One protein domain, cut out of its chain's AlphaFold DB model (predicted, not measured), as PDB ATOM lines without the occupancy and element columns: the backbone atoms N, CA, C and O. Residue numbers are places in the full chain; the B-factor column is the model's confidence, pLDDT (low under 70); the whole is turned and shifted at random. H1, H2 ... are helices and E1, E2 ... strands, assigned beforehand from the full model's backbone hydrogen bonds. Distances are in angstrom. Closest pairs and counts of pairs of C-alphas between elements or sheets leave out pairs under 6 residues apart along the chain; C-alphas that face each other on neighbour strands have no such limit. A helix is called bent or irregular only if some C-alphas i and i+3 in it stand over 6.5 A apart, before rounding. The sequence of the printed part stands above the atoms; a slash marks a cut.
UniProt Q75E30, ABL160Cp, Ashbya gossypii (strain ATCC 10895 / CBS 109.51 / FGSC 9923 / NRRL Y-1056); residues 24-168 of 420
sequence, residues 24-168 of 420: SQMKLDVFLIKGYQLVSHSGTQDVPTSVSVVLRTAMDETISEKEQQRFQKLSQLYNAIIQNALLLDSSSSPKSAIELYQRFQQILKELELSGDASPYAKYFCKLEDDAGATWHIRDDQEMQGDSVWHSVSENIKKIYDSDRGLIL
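This is residues 24 to 168 of the 420 residues of the protein "ABL160Cp" of Ashbya gossypii (strain ATCC 10895 / CBS 109.51 / FGSC 9923 / NRRL Y-1056) (UniProt Q75E30). Four helices cross one another in a small cluster, with H1 in the core and H2, H3 and H4 each packing on it at a large angle. A two-stranded hairpin, E1 and E2, lies at one end of the longest axis, and residues 56 to 62 before and into H2 stick out. The printed part has 145 residues with four named helices and two named strands, in the order H1, H2, H3, E1, E2, H4; the sheet, order E1 - E2, is antiparallel and the class is mostly helix. It is compact, with a radius of gyration of the C-alphas of 14.9 A and spans of 44 by 33 by 28 A.

H1, residues 24 to 41, and H2, residues 61 to 83, are the hubs, touching three other helices each. They touch at a steep tilt of 53 degrees, opposite ways, closest at the C-alphas of Val 39 and Arg 70, 6.1 A; H1 uses residues 32 to 40 alone. H3, residues 97 to 117, touches H1 about perpendicular at 79 degrees, closest at the C-alphas of Leu 32 and Phe 104, 6.7 A. H3 also touches H2, with residues 97 to 101 alone, closest at the C-alphas of Ser 75 and Ala 97, 5.0 A. H3 has a kink of 54 degrees near residue 111 and is irregular: C-alphas 113 and 116 are 9.5 A apart. E1, residues 124 to 129, and E2, residues 132 to 137, form a hairpin, with N 125 and O 136 within hydrogen-bond range at 2.7 A and N 134 and O 127 at 3.0 A. H3 and E1 are near each other, with 7 pairs of C-alphas within 10 A. H4, residues 147 to 157, touches H1 at a steep tilt of 49 degrees, the same way, closest at the C-alphas of Phe 31 and Val 152, 6.0 A. H2 and H4 only just touch, with 3 pairs of C-alphas within 8 A, closest at Ile 81 and Ile 156, 7.3 A. H3 and H4 are apart. Every O i to N i+4 pair is within hydrogen-bond range in H1, H2 and H4, and 15 of 17 are in H3.

H1 begins at C-alpha 24 (275.075, 209.777, 323.619) and is 25.8 A long. H2 is 33.5 A, H3 28.1 A, E1 15.0 A and E2 16.2 A. H4, 15.4 A, ends at C-alpha 157 (260.647, 197.245, 320.637).

The C-alphas farthest apart, of Asn 84 and Asp 130, are 44.6 A apart. The printed part has no cut. The links H1 to H2 and H2 to H3 are long. pLDDT is under 70 in residues 42 to 63, 87 to 94 and 130 to 133.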
ATOM      1  N   SER A  24     274.823 211.214 323.799       80.50
ATOM      2  CA  SER A  24     275.075 209.777 323.619       80.50
ATOM      3  C   SER A  24     275.115 209.021 324.943       80.50
ATOM      4  O   SER A  24     274.550 207.934 325.048       80.50
ATOM      5  N   GLN A  25     275.740 209.606 325.969       86.25
ATOM      6  CA  GLN A  25     275.803 208.994 327.294       86.25
ATOM      7  C   GLN A  25     274.409 208.927 327.928       86.25
ATOM      8  O   GLN A  25     274.005 207.866 328.390       86.25
ATOM      9  N   MET A  26     273.632 210.012 327.837       89.12
ATOM     10  CA  MET A  26     272.247 210.029 328.310       89.12
ATOM     11  C   MET A  26     271.386 208.976 327.592       89.12
ATOM     12  O   MET A  26     270.631 208.266 328.242       89.12
ATOM     13  N   LYS A  27     271.521 208.810 326.268       90.25
ATOM     14  CA  LYS A  27     270.814 207.750 325.521       90.25
ATOM     15  C   LYS A  27     271.162 206.349 326.032       90.25
ATOM     16  O   LYS A  27     270.267 205.515 326.139       90.25
ATOM     17  N   LEU A  28     272.436 206.086 326.339       91.00
ATOM     18  CA  LEU A  28     272.862 204.810 326.919       91.00
ATOM     19  C   LEU A  28     272.264 204.601 328.310       91.00
ATOM     20  O   LEU A  28     271.786 203.513 328.606       91.00
ATOM     21  N   ASP A  29     272.298 205.625 329.154       93.31
ATOM     22  CA  ASP A  29     271.784 205.540 330.519       93.31
ATOM     23  C   ASP A  29     270.270 205.296 330.507       93.31
ATOM     24  O   ASP A  29     269.773 204.411 331.196       93.31
ATOM     25  N   VAL A  30     269.542 205.987 329.626       93.81
ATOM     26  CA  VAL A  30     268.113 205.746 329.383       93.81
ATOM     27  C   VAL A  30     267.863 204.344 328.828       93.81
ATOM     28  O   VAL A  30     266.922 203.677 329.256       93.81
ATOM     29  N   PHE A  31     268.714 203.860 327.920       93.88
ATOM     30  CA  PHE A  31     268.665 202.474 327.453       93.88
ATOM     31  C   PHE A  31     268.875 201.477 328.593       93.88
ATOM     32  O   PHE A  31     268.148 200.491 328.660       93.88
ATOM     33  N   LEU A  32     269.822 201.726 329.496       93.88
ATOM     34  CA  LEU A  32     270.065 200.866 330.649       93.88
ATOM     35  C   LEU A  32     268.844 200.819 331.561       93.88
ATOM     36  O   LEU A  32     268.397 199.730 331.907       93.88
ATOM     37  N   ILE A  33     268.272 201.979 331.887       94.06
ATOM     38  CA  ILE A  33     267.081 202.084 332.735       94.06
ATOM     39  C   ILE A  33     265.904 201.336 332.090       94.06
ATOM     40  O   ILE A  33     265.324 200.436 332.702       94.06
ATOM     41  N   LYS A  34     265.591 201.635 330.824       92.94
ATOM     42  CA  LYS A  34     264.465 201.014 330.114       92.94
ATOM     43  C   LYS A  34     264.682 199.523 329.853       92.94
ATOM     44  O   LYS A  34     263.776 198.714 330.034       92.94
ATOM     45  N   GLY A  35     265.880 199.147 329.420       92.81
ATOM     46  CA  GLY A  35     266.254 197.761 329.159       92.81
ATOM     47  C   GLY A  35     266.197 196.917 330.428       92.81
ATOM     48  O   GLY A  35     265.671 195.806 330.399       92.81
ATOM     49  N   TYR A  36     266.658 197.461 331.556       92.56
ATOM     50  CA  TYR A  36     266.574 196.789 332.849       92.56
ATOM     51  C   TYR A  36     265.123 196.606 333.299       92.56
ATOM     52  O   TYR A  36     264.773 195.516 333.760       92.56
ATOM     53  N   GLN A  37     264.268 197.622 333.110       91.31
ATOM     54  CA  GLN A  37     262.825 197.502 333.337       91.31
ATOM     55  C   GLN A  37     262.276 196.312 332.537       91.31
ATOM     56  O   GLN A  37     261.767 195.369 333.129       91.31
ATOM     57  N   LEU A  38     262.472 196.272 331.220       90.06
ATOM     58  CA  LEU A  38     261.927 195.208 330.365       90.06
ATOM     59  C   LEU A  38     262.415 193.803 330.747       90.06
ATOM     60  O   LEU A  38     261.614 192.883 330.901       90.06
ATOM     61  N   VAL A  39     263.723 193.634 330.953       89.69
ATOM     62  CA  VAL A  39     264.300 192.325 331.294       89.69
ATOM     63  C   VAL A  39     263.808 191.839 332.661       89.69
ATOM     64  O   VAL A  39     263.596 190.637 332.841       89.69
ATOM     65  N   SER A  40     263.576 192.753 333.605       85.81
ATOM     66  CA  SER A  40     263.091 192.418 334.950       85.81
ATOM     67  C   SER A  40     261.618 191.995 334.984       85.81
ATOM     68  O   SER A  40     261.261 191.208 335.856       85.81
ATOM     69  N   HIS A  41     260.787 192.452 334.037       73.81
ATOM     70  CA  HIS A  41     259.349 192.133 333.968       73.81
ATOM     71  C   HIS A  41     259.026 190.865 333.156       73.81
ATOM     72  O   HIS A  41     257.887 190.417 333.144       73.81
ATOM     73  N   SER A  42     260.014 190.244 332.501       57.22
ATOM     74  CA  SER A  42     259.809 189.062 331.641       57.22
ATOM     75  C   SER A  42     259.458 187.750 332.377       57.22
ATOM     76  O   SER A  42     259.478 186.678 331.773       57.22
ATOM     77  N   GLY A  43     259.139 187.805 333.674       46.81
ATOM     78  CA  GLY A  43     258.615 186.676 334.437       46.81
ATOM     79  C   GLY A  43     257.112 186.824 334.643       46.81
ATOM     80  O   GLY A  43     256.683 187.700 335.383       46.81
ATOM     81  N   THR A  44     256.318 185.959 334.013       40.22
ATOM     82  CA  THR A  44     254.880 185.788 334.269       40.22
ATOM     83  C   THR A  44     254.620 185.443 335.739       40.22
ATOM     84  O   THR A  44     254.557 184.269 336.102       40.22
ATOM     85  N   GLN A  45     254.491 186.447 336.601       35.47
ATOM     86  CA  GLN A  45     253.862 186.308 337.908       35.47
ATOM     87  C   GLN A  45     253.440 187.684 338.415       35.47
ATOM     88  O   GLN A  45     254.275 188.570 338.580       35.47
ATOM     89  N   ASP A  46     252.135 187.833 338.636       36.53
ATOM     90  CA  ASP A  46     251.487 188.986 339.254       36.53
ATOM     91  C   ASP A  46     252.183 189.379 340.564       36.53
ATOM     92  O   ASP A  46     251.950 188.783 341.614       36.53
ATOM     93  N   VAL A  47     253.048 190.389 340.500       32.19
ATOM     94  CA  VAL A  47     253.624 191.104 341.644       32.19
ATOM     95  C   VAL A  47     253.826 192.551 341.180       32.19
ATOM     96  O   VAL A  47     254.273 192.751 340.047       32.19
ATOM     97  N   PRO A  48     253.449 193.558 341.991       38.00
ATOM     98  CA  PRO A  48     253.440 194.960 341.592       38.00
ATOM     99  C   PRO A  48     254.774 195.399 341.002       38.00
ATOM    100  O   PRO A  48     255.839 194.960 341.439       38.00
ATOM    101  N   THR A  49     254.668 196.297 340.024       40.22
ATOM    102  CA  THR A  49     255.698 197.135 339.411       40.22
ATOM    103  C   THR A  49     256.612 197.685 340.510       40.22
ATOM    104  O   THR A  49     256.403 198.750 341.074       40.22
ATOM    105  N   SER A  50     257.603 196.909 340.927       39.34
ATOM    106  CA  SER A  50     258.486 197.247 342.038       39.34
ATOM    107  C   SER A  50     259.821 196.603 341.746       39.34
ATOM    108  O   SER A  50     260.144 195.497 342.169       39.34
ATOM    109  N   VAL A  51     260.612 197.318 340.953       50.47
ATOM    110  CA  VAL A  51     262.046 197.098 340.916       50.47
ATOM    111  C   VAL A  51     262.591 197.495 342.287       50.47
ATOM    112  O   VAL A  51     262.951 198.643 342.510       50.47
ATOM    113  N   SER A  52     262.617 196.567 343.238       46.03
ATOM    114  CA  SER A  52     263.264 196.798 344.521       46.03
ATOM    115  C   SER A  52     264.778 196.715 344.320       46.03
ATOM    116  O   SER A  52     265.379 195.660 344.529       46.03
ATOM    117  N   VAL A  53     265.397 197.807 343.853       52.25
ATOM    118  CA  VAL A  53     266.860 197.950 343.883       52.25
ATOM    119  C   VAL A  53     267.252 198.195 345.329       52.25
ATOM    120  O   VAL A  53     267.376 199.323 345.800       52.25
ATOM    121  N   VAL A  54     267.375 197.106 346.064       48.03
ATOM    122  CA  VAL A  54     267.819 197.150 347.440       48.03
ATOM    123  C   VAL A  54     269.346 197.158 347.400       48.03
ATOM    124  O   VAL A  54     269.969 196.109 347.257       48.03
ATOM    125  N   LEU A  55     269.963 198.339 347.528       49.94
ATOM    126  CA  LEU A  55     271.379 198.461 347.900       49.94
ATOM    127  C   LEU A  55     271.541 197.914 349.333       49.94
ATOM    128  O   LEU A  55     271.616 198.670 350.298       49.94
ATOM    129  N   ARG A  56     271.523 196.588 349.514       45.84
ATOM    130  CA  ARG A  56     271.840 195.958 350.802       45.84
ATOM    131  C   ARG A  56     273.135 195.179 350.704       45.84
ATOM    132  O   ARG A  56     273.300 194.255 349.916       45.84
ATOM    133  N   THR A  57     274.042 195.572 351.579       39.06
ATOM    134  CA  THR A  57     275.256 194.872 351.953       39.06
ATOM    135  C   THR A  57     274.933 193.454 352.452       39.06
ATOM    136  O   THR A  57     274.225 193.263 353.436       39.06
ATOM    137  N   ALA A  58     275.526 192.466 351.777       38.66
ATOM    138  CA  ALA A  58     276.014 191.200 352.334       38.66
ATOM    139  C   ALA A  58     275.063 190.020 352.651       38.66
ATOM    140  O   ALA A  58     275.565 189.053 353.215       38.66
ATOM    141  N   MET A  59     273.770 190.000 352.290       41.56
ATOM    142  CA  MET A  59     272.889 188.878 352.710       41.56
ATOM    143  C   MET A  59     272.057 188.162 351.637       41.56
ATOM    144  O   MET A  59     271.165 187.407 352.007       41.56
ATOM    145  N   ASP A  60     272.331 188.296 350.335       47.28
ATOM    146  CA  ASP A  60     271.581 187.474 349.370       47.28
ATOM    147  C   ASP A  60     272.366 187.106 348.105       47.28
ATOM    148  O   ASP A  60     272.298 187.750 347.056       47.28
ATOM    149  N   GLU A  61     273.130 186.022 348.214       55.88
ATOM    150  CA  GLU A  61     273.877 185.410 347.111       55.88
ATOM    151  C   GLU A  61     272.952 185.029 345.934       55.88
ATOM    152  O   GLU A  61     273.360 185.084 344.773       55.88
ATOM    153  N   THR A  62     271.665 184.761 346.202       58.06
ATOM    154  CA  THR A  62     270.680 184.395 345.170       58.06
ATOM    155  C   THR A  62     270.153 185.590 344.369       58.06
ATOM    156  O   THR A  62     269.771 185.437 343.203       58.06
ATOM    157  N   ILE A  63     270.154 186.796 344.952       63.44
ATOM    158  CA  ILE A  63     269.791 188.035 344.244       63.44
ATOM    159  C   ILE A  63     270.899 188.411 343.257       63.44
ATOM    160  O   ILE A  63     270.601 188.742 342.109       63.44
ATOM    161  N   SER A  64     272.162 188.252 343.667       72.50
ATOM    162  CA  SER A  64     273.336 188.527 342.830       72.50
ATOM    163  C   SER A  64     273.327 187.711 341.529       72.50
ATOM    164  O   SER A  64     273.562 188.250 340.447       72.50
ATOM    165  N   GLU A  65     272.956 186.426 341.589       79.00
ATOM    166  CA  GLU A  65     272.898 185.576 340.392       79.00
ATOM    167  C   GLU A  65     271.783 186.002 339.419       79.00
ATOM    168  O   GLU A  65     272.001 186.090 338.206       79.00
ATOM    169  N   LYS A  66     270.589 186.328 339.933       83.75
ATOM    170  CA  LYS A  66     269.471 186.812 339.104       83.75
ATOM    171  C   LYS A  66     269.798 188.150 338.450       83.75
ATOM    172  O   LYS A  66     269.485 188.346 337.274       83.75
ATOM    173  N   GLU A  67     270.427 189.065 339.179       83.31
ATOM    174  CA  GLU A  67     270.887 190.338 338.626       83.31
ATOM    175  C   GLU A  67     271.932 190.120 337.536       83.31
ATOM    176  O   GLU A  67     271.787 190.655 336.434       83.31
ATOM    177  N   GLN A  68     272.909 189.249 337.778       85.50
ATOM    178  CA  GLN A  68     273.917 188.898 336.786       85.50
ATOM    179  C   GLN A  68     273.281 188.354 335.496       85.50
ATOM    180  O   GLN A  68     273.641 188.780 334.396       85.50
ATOM    181  N   GLN A  69     272.277 187.478 335.601       89.56
ATOM    182  CA  GLN A  69     271.529 186.974 334.442       89.56
ATOM    183  C   GLN A  69     270.759 188.086 333.706       89.56
ATOM    184  O   GLN A  69     270.723 188.103 332.470       89.56
ATOM    185  N   ARG A  70     270.165 189.049 334.428       90.19
ATOM    186  CA  ARG A  70     269.494 190.211 333.813       90.19
ATOM    187  C   ARG A  70     270.483 191.058 333.016       90.19
ATOM    188  O   ARG A  70     270.191 191.406 331.874       90.19
ATOM    189  N   PHE A  71     271.667 191.335 333.561       92.25
ATOM    190  CA  PHE A  71     272.688 192.121 332.862       92.25
ATOM    191  C   PHE A  71     273.332 191.375 331.690       92.25
ATOM    192  O   PHE A  71     273.693 192.008 330.697       92.25
ATOM    193  N   GLN A  72     273.396 190.041 331.728       92.69
ATOM    194  CA  GLN A  72     273.754 189.245 330.550       92.69
ATOM    195  C   GLN A  72     272.736 189.424 329.416       92.69
ATOM    196  O   GLN A  72     273.128 189.728 328.288       92.69
ATOM    197  N   LYS A  73     271.432 189.313 329.709       91.38
ATOM    198  CA  LYS A  73     270.365 189.574 328.723       91.38
ATOM    199  C   LYS A  73     270.403 191.017 328.211       91.38
ATOM    200  O   LYS A  73     270.249 191.252 327.015       91.38
ATOM    201  N   LEU A  74     270.659 191.978 329.095       92.31
ATOM    202  CA  LEU A  74     270.757 193.396 328.749       92.31
ATOM    203  C   LEU A  74     271.964 193.670 327.838       92.31
ATOM    204  O   LEU A  74     271.831 194.399 326.858       92.31
ATOM    205  N   SER A  75     273.111 193.029 328.087       92.81
ATOM    206  CA  SER A  75     274.282 193.097 327.200       92.81
ATOM    207  C   SER A  75     273.990 192.504 325.822       92.81
ATOM    208  O   SER A  75     274.325 193.119 324.809       92.81
ATOM    209  N   GLN A  76     273.297 191.364 325.752       92.12
ATOM    210  CA  GLN A  76     272.862 190.794 324.471       92.12
ATOM    211  C   GLN A  76     271.934 191.753 323.711       92.12
ATOM    212  O   GLN A  76     272.144 191.993 322.520       92.12
ATOM    213  N   LEU A  77     270.960 192.351 324.404       91.12
ATOM    214  CA  LEU A  77     270.035 193.327 323.827       91.12
ATOM    215  C   LEU A  77     270.773 194.572 323.315       91.12
ATOM    216  O   LEU A  77     270.537 195.018 322.193       91.12
ATOM    217  N   TYR A  78     271.701 195.105 324.109       91.00
ATOM    218  CA  TYR A  78     272.524 196.255 323.741       91.00
ATOM    219  C   TYR A  78     273.354 195.979 322.483       91.00
ATOM    220  O   TYR A  78     273.335 196.761 321.532       91.00
ATOM    221  N   ASN A  79     274.021 194.824 322.440       88.62
ATOM    222  CA  ASN A  79     274.825 194.417 321.293       88.62
ATOM    223  C   ASN A  79     273.960 194.234 320.033       88.62
ATOM    224  O   ASN A  79     274.371 194.652 318.950       88.62
ATOM    225  N   ALA A  80     272.743 193.698 320.162       88.38
ATOM    226  CA  ALA A  80     271.795 193.594 319.052       88.38
ATOM    227  C   ALA A  80     271.329 194.974 318.542       88.38
ATOM    228  O   ALA A  80     271.172 195.182 317.337       88.38
ATOM    229  N   ILE A  81     271.149 195.951 319.436       86.88
ATOM    230  CA  ILE A  81     270.793 197.331 319.069       86.88
ATOM    231  C   ILE A  81     271.944 198.039 318.346       86.88
ATOM    232  O   ILE A  81     271.697 198.706 317.335       86.88
ATOM    233  N   ILE A  82     273.191 197.865 318.809       84.62
ATOM    234  CA  ILE A  82     274.382 198.392 318.120       84.62
ATOM    235  C   ILE A  82     274.495 197.797 316.718       84.62
ATOM    236  O   ILE A  82     274.686 198.538 315.754       84.62
ATOM    237  N   GLN A  83     274.353 196.475 316.582       81.81
ATOM    238  CA  GLN A  83     274.467 195.791 315.290       81.81
ATOM    239  C   GLN A  83     273.449 196.300 314.259       81.81
ATOM    240  O   GLN A  83     273.748 196.340 313.066       81.81
ATOM    241  N   ASN A  84     272.277 196.749 314.708       77.19
ATOM    242  CA  ASN A  84     271.252 197.328 313.843       77.19
ATOM    243  C   ASN A  84     271.408 198.837 313.597       77.19
ATOM    244  O   ASN A  84     270.576 199.419 312.898       77.19
ATOM    245  N   ALA A  85     272.443 199.472 314.159       75.69
ATOM    246  CA  ALA A  85     272.659 200.919 314.115       75.69
ATOM    247  C   ALA A  85     271.416 201.727 314.543       75.69
ATOM    248  O   ALA A  85     271.174 202.820 314.035       75.69
ATOM    249  N   LEU A  86     270.598 201.187 315.454       70.50
ATOM    250  CA  LEU A  86     269.388 201.876 315.919       70.50
ATOM    251  C   LEU A  86     269.714 202.948 316.966       70.50
ATOM    252  O   LEU A  86     269.028 203.965 317.041       70.50
ATOM    253  N   LEU A  87     270.796 202.764 317.724       66.88
ATOM    254  CA  LEU A  87     271.407 203.823 318.523       66.88
ATOM    255  C   LEU A  87     272.419 204.581 317.654       66.88
ATOM    256  O   LEU A  87     273.611 204.279 317.653       66.88
ATOM    257  N   LEU A  88     271.944 205.570 316.891       57.50
ATOM    258  CA  LEU A  88     272.823 206.586 316.306       57.50
ATOM    259  C   LEU A  88     273.382 207.456 317.449       57.50
ATOM    260  O   LEU A  88     272.702 208.368 317.931       57.50
ATOM    261  N   ASP A  89     274.547 207.075 317.982       55.12
ATOM    262  CA  ASP A  89     275.745 207.929 318.058       55.12
ATOM    263  C   ASP A  89     276.900 207.290 318.868       55.12
ATOM    264  O   ASP A  89     276.736 206.819 319.996       55.12
ATOM    265  N   SER A  90     278.083 207.334 318.244       51.34
ATOM    266  CA  SER A  90     279.472 207.289 318.751       51.34
ATOM    267  C   SER A  90     279.999 206.160 319.651       51.34
ATOM    268  O   SER A  90     281.218 206.004 319.703       51.34
ATOM    269  N   SER A  91     279.181 205.323 320.292       52.44
ATOM    270  CA  SER A  91     279.697 204.146 321.021       52.44
ATOM    271  C   SER A  91     279.398 202.847 320.275       52.44
ATOM    272  O   SER A  91     278.568 202.039 320.668       52.44
ATOM    273  N   SER A  92     280.121 202.629 319.172       57.31
ATOM    274  CA  SER A  92     280.082 201.383 318.385       57.31
ATOM    275  C   SER A  92     280.713 200.185 319.102       57.31
ATOM    276  O   SER A  92     280.856 199.121 318.500       57.31
ATOM    277  N   SER A  93     281.161 200.359 320.348       64.69
ATOM    278  CA  SER A  93     281.796 199.285 321.092       64.69
ATOM    279  C   SER A  93     280.727 198.408 321.732       64.69
ATOM    280  O   SER A  93     279.879 198.940 322.460       64.69
ATOM    281  N   PRO A  94     280.774 197.081 321.520       69.25
ATOM    282  CA  PRO A  94     280.019 196.169 322.361       69.25
ATOM    283  C   PRO A  94     280.397 196.440 323.819       69.25
ATOM    284  O   PRO A  94     281.567 196.683 324.121       69.25
ATOM    285  N   LYS A  95     279.397 196.441 324.701       82.38
ATOM    286  CA  LYS A  95     279.606 196.606 326.142       82.38
ATOM    287  C   LYS A  95     279.345 195.289 326.839       82.38
ATOM    288  O   LYS A  95     278.344 194.610 326.574       82.38
ATOM    289  N   SER A  96     280.262 194.928 327.722       89.06
ATOM    290  CA  SER A  96     280.138 193.727 328.535       89.06
ATOM    291  C   SER A  96     279.009 193.880 329.562       89.06
ATOM    292  O   SER A  96     278.646 194.989 329.957       89.06
ATOM    293  N   ALA A  97     278.437 192.761 330.015       88.19
ATOM    294  CA  ALA A  97     277.417 192.771 331.069       88.19
ATOM    295  C   ALA A  97     277.903 193.501 332.334       88.19
ATOM    296  O   ALA A  97     277.140 194.246 332.943       88.19
ATOM    297  N   ILE A  98     279.188 193.346 332.673       87.44
ATOM    298  CA  ILE A  98     279.799 193.990 333.838       87.44
ATOM    299  C   ILE A  98     279.914 195.513 333.679       87.44
ATOM    300  O   ILE A  98     279.615 196.236 334.622       87.44
ATOM    301  N   GLU A  99     280.259 196.027 332.494       90.44
ATOM    302  CA  GLU A  99     280.287 197.478 332.240       90.44
ATOM    303  C   GLU A  99     278.894 198.104 332.354       90.44
ATOM    304  O   GLU A  99     278.733 199.187 332.918       90.44
ATOM    305  N   LEU A 100     277.879 197.420 331.816       90.94
ATOM    306  CA  LEU A 100     276.490 197.869 331.893       90.94
ATOM    307  C   LEU A 100     275.990 197.863 333.341       90.94
ATOM    308  O   LEU A 100     275.338 198.819 333.760       90.94
ATOM    309  N   TYR A 101     276.359 196.841 334.115       90.94
ATOM    310  CA  TYR A 101     276.083 196.770 335.547       90.94
ATOM    311  C   TYR A 101     276.742 197.917 336.315       90.94
ATOM    312  O   TYR A 101     276.063 198.650 337.030       90.94
ATOM    313  N   GLN A 102     278.045 198.137 336.123       90.31
ATOM    314  CA  GLN A 102     278.779 199.223 336.779       90.31
ATOM    315  C   GLN A 102     278.187 200.595 336.446       90.31
ATOM    316  O   GLN A 102     278.025 201.434 337.333       90.31
ATOM    317  N   ARG A 103     277.815 200.824 335.178       91.69
ATOM    318  CA  ARG A 103     277.177 202.080 334.781       91.69
ATOM    319  C   ARG A 103     275.805 202.251 335.430       91.69
ATOM    320  O   ARG A 103     275.492 203.346 335.883       91.69
ATOM    321  N   PHE A 104     275.012 201.186 335.513       92.06
ATOM    322  CA  PHE A 104     273.720 201.218 336.196       92.06
ATOM    323  C   PHE A 104     273.871 201.511 337.696       92.06
ATOM    324  O   PHE A 104     273.180 202.379 338.221       92.06
ATOM    325  N   GLN A 105     274.843 200.885 338.365       90.38
ATOM    326  CA  GLN A 105     275.182 201.180 339.763       90.38
ATOM    327  C   GLN A 105     275.583 202.648 339.968       90.38
ATOM    328  O   GLN A 105     275.194 203.272 340.953       90.38
ATOM    329  N   GLN A 106     276.309 203.239 339.016       90.62
ATOM    330  CA  GLN A 106     276.647 204.660 339.064       90.62
ATOM    331  C   GLN A 106     275.405 205.561 338.972       90.62
ATOM    332  O   GLN A 106     275.308 206.514 339.742       90.62
ATOM    333  N   ILE A 107     274.458 205.251 338.076       91.31
ATOM    334  CA  ILE A 107     273.182 205.979 337.947       91.31
ATOM    335  C   ILE A 107     272.415 205.943 339.274       91.31
ATOM    336  O   ILE A 107     271.947 206.975 339.747       91.31
ATOM    337  N   LEU A 108     272.328 204.765 339.895       88.88
ATOM    338  CA  LEU A 108     271.639 204.579 341.171       88.88
ATOM    339  C   LEU A 108     272.300 205.371 342.302       88.88
ATOM    340  O   LEU A 108     271.616 206.057 343.055       88.88
ATOM    341  N   LYS A 109     273.633 205.339 342.388       89.56
ATOM    342  CA  LYS A 109     274.380 206.105 343.391       89.56
ATOM    343  C   LYS A 109     274.212 207.616 343.208       89.56
ATOM    344  O   LYS A 109     274.132 208.357 344.182       89.56
ATOM    345  N   GLU A 110     274.149 208.092 341.967       90.31
ATOM    346  CA  GLU A 110     273.891 209.504 341.668       90.31
ATOM    347  C   GLU A 110     272.468 209.924 342.063       90.31
ATOM    348  O   GLU A 110     272.277 211.025 342.588       90.31
ATOM    349  N   LEU A 111     271.489 209.040 341.849       89.31
ATOM    350  CA  LEU A 111     270.102 209.217 342.279       89.31
ATOM    351  C   LEU A 111     269.993 209.279 343.810       89.31
ATOM    352  O   LEU A 111     269.292 210.135 344.339       89.31
ATOM    353  N   GLU A 112     270.729 208.426 344.523       86.00
ATOM    354  CA  GLU A 112     270.773 208.416 345.989       86.00
ATOM    355  C   GLU A 112     271.400 209.696 346.560       86.00
ATOM    356  O   GLU A 112     270.863 210.288 347.493       86.00
ATOM    357  N   LEU A 113     272.512 210.154 345.977       86.81
ATOM    358  CA  LEU A 113     273.225 211.346 346.443       86.81
ATOM    359  C   LEU A 113     272.485 212.651 346.130       86.81
ATOM    360  O   LEU A 113     272.574 213.601 346.907       86.81
ATOM    361  N   SER A 114     271.797 212.719 344.985       88.19
ATOM    362  CA  SER A 114     271.231 213.975 344.467       88.19
ATOM    363  C   SER A 114     269.706 214.053 344.567       88.19
ATOM    364  O   SER A 114     269.154 215.142 344.410       88.19
ATOM    365  N   GLY A 115     269.014 212.933 344.808       85.75
ATOM    366  CA  GLY A 115     267.553 212.864 344.871       85.75
ATOM    367  C   GLY A 115     266.898 213.521 343.655       85.75
ATOM    368  O   GLY A 115     267.247 213.223 342.513       85.75
ATOM    369  N   ASP A 116     266.011 214.483 343.910       88.31
ATOM    370  CA  ASP A 116     265.271 215.234 342.886       88.31
ATOM    371  C   ASP A 116     266.154 216.122 341.991       88.31
ATOM    372  O   ASP A 116     265.729 216.525 340.908       88.31
ATOM    373  N   ALA A 117     267.389 216.421 342.408       91.62
ATOM    374  CA  ALA A 117     268.347 217.173 341.597       91.62
ATOM    375  C   ALA A 117     269.092 216.289 340.578       91.62
ATOM    376  O   ALA A 117     269.781 216.818 339.703       91.62
ATOM    377  N   SER A 118     268.971 214.957 340.671       91.56
ATOM    378  CA  SER A 118     269.591 214.038 339.715       91.56
ATOM    379  C   SER A 118     268.962 214.192 338.324       91.56
ATOM    380  O   SER A 118     267.732 214.200 338.203       91.56
ATOM    381  N   PRO A 119     269.752 214.201 337.234       91.88
ATOM    382  CA  PRO A 119     269.206 214.196 335.876       91.88
ATOM    383  C   PRO A 119     268.375 212.937 335.571       91.88
ATOM    384  O   PRO A 119     267.590 212.933 334.615       91.88
ATOM    385  N   TYR A 120     268.526 211.881 336.379       93.94
ATOM    386  CA  TYR A 120     267.776 210.635 336.254       93.94
ATOM    387  C   TYR A 120     266.505 210.596 337.104       93.94
ATOM    388  O   TYR A 120     265.685 209.711 336.877       93.94
ATOM    389  N   ALA A 121     266.286 211.552 338.017       93.62
ATOM    390  CA  ALA A 121     265.139 211.559 338.932       93.62
ATOM    391  C   ALA A 121     263.791 211.450 338.208       93.62
ATOM    392  O   ALA A 121     262.872 210.792 338.679       93.62
ATOM    393  N   LYS A 122     263.693 212.019 337.003       94.94
ATOM    394  CA  LYS A 122     262.497 211.928 336.157       94.94
ATOM    395  C   LYS A 122     262.132 210.509 335.706       94.94
ATOM    396  O   LYS A 122     260.980 210.304 335.358       94.94
ATOM    397  N   TYR A 123     263.070 209.560 335.689       94.50
ATOM    398  CA  TYR A 123     262.812 208.168 335.292       94.50
ATOM    399  C   TYR A 123     262.450 207.273 336.477       94.50
ATOM    400  O   TYR A 123     262.038 206.131 336.269       94.50
ATOM    401  N   PHE A 124     262.613 207.774 337.701       93.06
ATOM    402  CA  PHE A 124     262.351 207.026 338.916       93.06
ATOM    403  C   PHE A 124     261.226 207.674 339.741       93.06
ATOM    404  O   PHE A 124     260.946 208.873 339.656       93.06
ATOM    405  N   CYS A 125     260.555 206.860 340.540       90.69
ATOM    406  CA  CYS A 125     259.605 207.256 341.566       90.69
ATOM    407  C   CYS A 125     260.118 206.706 342.891       90.69
ATOM    408  O   CYS A 125     260.326 205.501 343.025       90.69
ATOM    409  N   LYS A 126     260.356 207.589 343.863       87.44
ATOM    410  CA  LYS A 126     260.721 207.174 345.215       87.44
ATOM    411  C   LYS A 126     259.468 206.612 345.887       87.44
ATOM    412  O   LYS A 126     258.515 207.353 346.109       87.44
ATOM    413  N   LEU A 127     259.472 205.321 346.190       83.94
ATOM    414  CA  LEU A 127     258.492 204.692 347.063       83.94
ATOM    415  C   LEU A 127     259.061 204.738 348.482       83.94
ATOM    416  O   LEU A 127     260.081 204.115 348.792       83.94
ATOM    417  N   GLU A 128     258.457 205.581 349.308       79.25
ATOM    418  CA  GLU A 128     258.841 205.748 350.702       79.25
ATOM    419  C   GLU A 128     258.121 204.681 351.528       79.25
ATOM    420  O   GLU A 128     256.978 204.868 351.927       79.25
ATOM    421  N   ASP A 129     258.784 203.539 351.716       77.50
ATOM    422  CA  ASP A 129     258.352 202.507 352.657       77.50
ATOM    423  C   ASP A 129     259.097 202.671 353.988       77.50
ATOM    424  O   ASP A 129     260.271 203.059 354.022       77.50
ATOM    425  N   ASP A 130     258.451 202.275 355.088       69.81
ATOM    426  CA  ASP A 130     258.999 202.314 356.457       69.81
ATOM    427  C   ASP A 130     260.343 201.555 356.613       69.81
ATOM    428  O   ASP A 130     261.061 201.736 357.596       69.81
ATOM    429  N   ALA A 131     260.712 200.709 355.640       66.81
ATOM    430  CA  ALA A 131     261.931 199.894 355.619       66.81
ATOM    431  C   ALA A 131     263.065 200.438 354.717       66.81
ATOM    432  O   ALA A 131     264.100 199.771 354.573       66.81
ATOM    433  N   GLY A 132     262.888 201.616 354.107       68.81
ATOM    434  CA  GLY A 132     263.891 202.287 353.277       68.81
ATOM    435  C   GLY A 132     263.336 202.847 351.965       68.81
ATOM    436  O   GLY A 132     262.285 202.436 351.479       68.81
ATOM    437  N   ALA A 133     264.076 203.784 351.367       69.06
ATOM    438  CA  ALA A 133     263.726 204.362 350.073       69.06
ATOM    439  C   ALA A 133     263.898 203.317 348.961       69.06
ATOM    440  O   ALA A 133     265.023 202.969 348.600       69.06
ATOM    441  N   THR A 134     262.787 202.836 348.408       79.88
ATOM    442  CA  THR A 134     262.799 201.946 347.244       79.88
ATOM    443  C   THR A 134     262.541 202.776 345.993       79.88
ATOM    444  O   THR A 134     261.622 203.587 345.958       79.88
ATOM    445  N   TRP A 135     263.353 202.608 344.952       83.56
ATOM    446  CA  TRP A 135     263.198 203.364 343.708       83.56
ATOM    447  C   TRP A 135     262.485 202.536 342.651       83.56
ATOM    448  O   TRP A 135     262.979 201.491 342.239       83.56
ATOM    449  N   HIS A 136     261.350 203.027 342.167       87.88
ATOM    450  CA  HIS A 136     260.604 202.407 341.083       87.88
ATOM    451  C   HIS A 136     260.888 203.085 339.737       87.88
ATOM    452  O   HIS A 136     261.008 204.302 339.697       87.88
ATOM    453  N   ILE A 137     260.993 202.336 338.633       92.06
ATOM    454  CA  ILE A 137     261.165 202.915 337.285       92.06
ATOM    455  C   ILE A 137     259.787 203.258 336.724       92.06
ATOM    456  O   ILE A 137     258.924 202.389 336.685       92.06
ATOM    457  N   ARG A 138     259.601 204.494 336.251       93.00
ATOM    458  CA  ARG A 138     258.324 204.970 335.701       93.00
ATOM    459  C   ARG A 138     257.881 204.200 334.457       93.00
ATOM    460  O   ARG A 138     258.698 203.706 333.673       93.00
ATOM    461  N   ASP A 139     256.571 204.146 334.253       91.31
ATOM    462  CA  ASP A 139     255.966 203.504 333.089       91.31
ATOM    463  C   ASP A 139     256.026 204.381 331.831       91.31
ATOM    464  O   ASP A 139     256.168 205.606 331.878       91.31
ATOM    465  N   ASP A 140     255.845 203.749 330.667       89.75
ATOM    466  CA  ASP A 140     255.858 204.438 329.368       89.75
ATOM    467  C   ASP A 140     254.776 205.519 329.239       89.75
ATOM    468  O   ASP A 140     254.930 206.445 328.442       89.75
ATOM    469  N   GLN A 141     253.691 205.420 330.012       92.19
ATOM    470  CA  GLN A 141     252.627 206.423 330.029       92.19
ATOM    471  C   GLN A 141     253.075 207.732 330.688       92.19
ATOM    472  O   GLN A 141     252.737 208.808 330.201       92.19
ATOM    473  N   GLU A 142     253.876 207.652 331.750       91.81
ATOM    474  CA  GLU A 142     254.364 208.828 332.480       91.81
ATOM    475  C   GLU A 142     255.487 209.544 331.720       91.81
ATOM    476  O   GLU A 142     255.670 210.755 331.843       91.81
ATOM    477  N   MET A 143     256.218 208.803 330.884       92.94
ATOM    478  CA  MET A 143     257.389 209.286 330.150       92.94
ATOM    479  C   MET A 143     257.089 209.768 328.720       92.94
ATOM    480  O   MET A 143     258.017 210.023 327.953       92.94
ATOM    481  N   GLN A 144     255.817 209.945 328.338       89.88
ATOM    482  CA  GLN A 144     255.433 210.343 326.970       89.88
ATOM    483  C   GLN A 144     256.016 211.694 326.514       89.88
ATOM    484  O   GLN A 144     256.168 211.923 325.315       89.88
ATOM    485  N   GLY A 145     256.359 212.585 327.449       91.69
ATOM    486  CA  GLY A 145     256.961 213.887 327.144       91.69
ATOM    487  C   GLY A 145     258.464 213.850 326.834       91.69
ATOM    488  O   GLY A 145     259.008 214.857 326.382       91.69
ATOM    489  N   ASP A 146     259.151 212.729 327.077       94.56
ATOM    490  CA  ASP A 146     260.602 212.626 326.912       94.56
ATOM    491  C   ASP A 146     260.977 211.993 325.563       94.56
ATOM    492  O   ASP A 146     260.771 210.802 325.309       94.56
ATOM    493  N   SER A 147     261.576 212.801 324.685       93.38
ATOM    494  CA  SER A 147     261.981 212.372 323.344       93.38
ATOM    495  C   SER A 147     263.068 211.292 323.355       93.38
ATOM    496  O   SER A 147     263.073 210.425 322.475       93.38
ATOM    497  N   VAL A 148     263.969 211.304 324.344       92.38
ATOM    498  CA  VAL A 148     265.044 210.309 324.468       92.38
ATOM    499  C   VAL A 148     264.454 208.978 324.910       92.38
ATOM    500  O   VAL A 148     264.747 207.951 324.297       92.38
ATOM    501  N   TRP A 149     263.572 209.004 325.912       94.44
ATOM    502  CA  TRP A 149     262.855 207.815 326.378       94.44
ATOM    503  C   TRP A 149     262.060 207.155 325.252       94.44
ATOM    504  O   TRP A 149     262.166 205.945 325.038       94.44
ATOM    505  N   HIS A 150     261.311 207.954 324.488       93.94
ATOM    506  CA  HIS A 150     260.515 207.454 323.374       93.94
ATOM    507  C   HIS A 150     261.395 206.831 322.282       93.94
ATOM    508  O   HIS A 150     261.163 205.696 321.870       93.94
ATOM    509  N   SER A 151     262.462 207.526 321.868       92.19
ATOM    510  CA  SER A 151     263.389 207.012 320.855       92.19
ATOM    511  C   SER A 151     264.043 205.693 321.277       92.19
ATOM    512  O   SER A 151     264.178 204.790 320.453       92.19
ATOM    513  N   VAL A 152     264.469 205.576 322.537       92.12
ATOM    514  CA  VAL A 152     265.082 204.353 323.070       92.12
ATOM    515  C   VAL A 152     264.059 203.220 323.137       92.12
ATOM    516  O   VAL A 152     264.353 202.111 322.694       92.12
ATOM    517  N   SER A 153     262.851 203.500 323.621       93.00
ATOM    518  CA  SER A 153     261.777 202.510 323.733       93.00
ATOM    519  C   SER A 153     261.385 201.937 322.371       93.00
ATOM    520  O   SER A 153     261.300 200.721 322.214       93.00
ATOM    521  N   GLU A 154     261.233 202.789 321.353       92.00
ATOM    522  CA  GLU A 154     260.953 202.358 319.977       92.00
ATOM    523  C   GLU A 154     262.091 201.519 319.379       92.00
ATOM    524  O   GLU A 154     261.854 200.568 318.632       92.00
ATOM    525  N   ASN A 155     263.341 201.829 319.721       91.38
ATOM    526  CA  ASN A 155     264.487 201.044 319.273       91.38
ATOM    527  C   ASN A 155     264.549 199.665 319.934       91.38
ATOM    528  O   ASN A 155     264.866 198.689 319.254       91.38
ATOM    529  N   ILE A 156     264.213 199.570 321.222       92.19
ATOM    530  CA  ILE A 156     264.160 198.287 321.924       92.19
ATOM    531  C   ILE A 156     263.021 197.424 321.365       92.19
ATOM    532  O   ILE A 156     263.269 196.274 321.014       92.19
ATOM    533  N   LYS A 157     261.814 197.977 321.177       91.75
ATOM    534  CA  LYS A 157     260.647 197.245 320.637       91.75
ATOM    535  C   LYS A 157     260.887 196.618 319.260       91.75
ATOM    536  O   LYS A 157     260.304 195.590 318.939       91.75
ATOM    537  N   LYS A 158     261.756 197.208 318.433       90.88
ATOM    538  CA  LYS A 158     262.117 196.645 317.117       90.88
ATOM    539  C   LYS A 158     262.897 195.332 317.209       90.88
ATOM    540  O   LYS A 158     262.920 194.582 316.237       90.88
ATOM    541  N   ILE A 159     263.583 195.093 318.326       90.12
ATOM    542  CA  ILE A 159     264.523 193.976 318.502       90.12
ATOM    543  C   ILE A 159     264.094 193.053 319.647       90.12
ATOM    544  O   ILE A 159     264.529 191.908 319.701       90.12
ATOM    545  N   TYR A 160     263.235 193.510 320.552       92.38
ATOM    546  CA  TYR A 160     262.812 192.771 321.731       92.38
ATOM    547  C   TYR A 160     261.300 192.584 321.742       92.38
ATOM    548  O   TYR A 160     260.547 193.557 321.687       92.38
ATOM    549  N   ASP A 161     260.875 191.330 321.847       89.31
ATOM    550  CA  ASP A 161     259.479 190.965 322.059       89.31
ATOM    551  C   ASP A 161     259.225 190.842 323.567       89.31
ATOM    552  O   ASP A 161     259.727 189.922 324.220       89.31
ATOM    553  N   SER A 162     258.463 191.795 324.115       85.75
ATOM    554  CA  SER A 162     258.144 191.847 325.545       85.75
ATOM    555  C   SER A 162     257.281 190.672 325.999       85.75
ATOM    556  O   SER A 162     257.420 190.246 327.141       85.75
ATOM    557  N   ASP A 163     256.433 190.129 325.121       84.69
ATOM    558  CA  ASP A 163     255.501 189.054 325.478       84.69
ATOM    559  C   ASP A 163     256.231 187.714 325.586       84.69
ATOM    560  O   ASP A 163     255.908 186.863 326.412       84.69
ATOM    561  N   ARG A 164     257.250 187.523 324.741       82.75
ATOM    562  CA  ARG A 164     258.049 186.290 324.707       82.75
ATOM    563  C   ARG A 164     259.308 186.373 325.558       82.75
ATOM    564  O   ARG A 164     259.942 185.350 325.798       82.75
ATOM    565  N   GLY A 165     259.707 187.574 325.971       83.62
ATOM    566  CA  GLY A 165     260.977 187.815 326.647       83.62
ATOM    567  C   GLY A 165     262.194 187.458 325.786       83.62
ATOM    568  O   GLY A 165     263.269 187.178 326.323       83.62
ATOM    569  N   LEU A 166     262.030 187.429 324.458       85.50
ATOM    570  CA  LEU A 166     263.043 186.989 323.503       85.50
ATOM    571  C   LEU A 166     263.551 188.164 322.673       85.50
ATOM    572  O   LEU A 166     262.791 189.005 322.191       85.50
ATOM    573  N   ILE A 167     264.864 188.173 322.456       85.75
ATOM    574  CA  ILE A 167     265.486 189.021 321.445       85.75
ATOM    575  C   ILE A 167     265.095 188.427 320.091       85.75
ATOM    576  O   ILE A 167     265.433 187.281 319.785       85.75
ATOM    577  N   LEU A 168     264.342 189.189 319.304       83.81
ATOM    578  CA  LEU A 168     263.911 188.781 317.981       83.81
ATOM    579  C   LEU A 168     265.157 188.511 317.131       83.81
ATOM    580  O   LEU A 168     266.031 189.381 317.038       83.81
TER     581      LEU A 168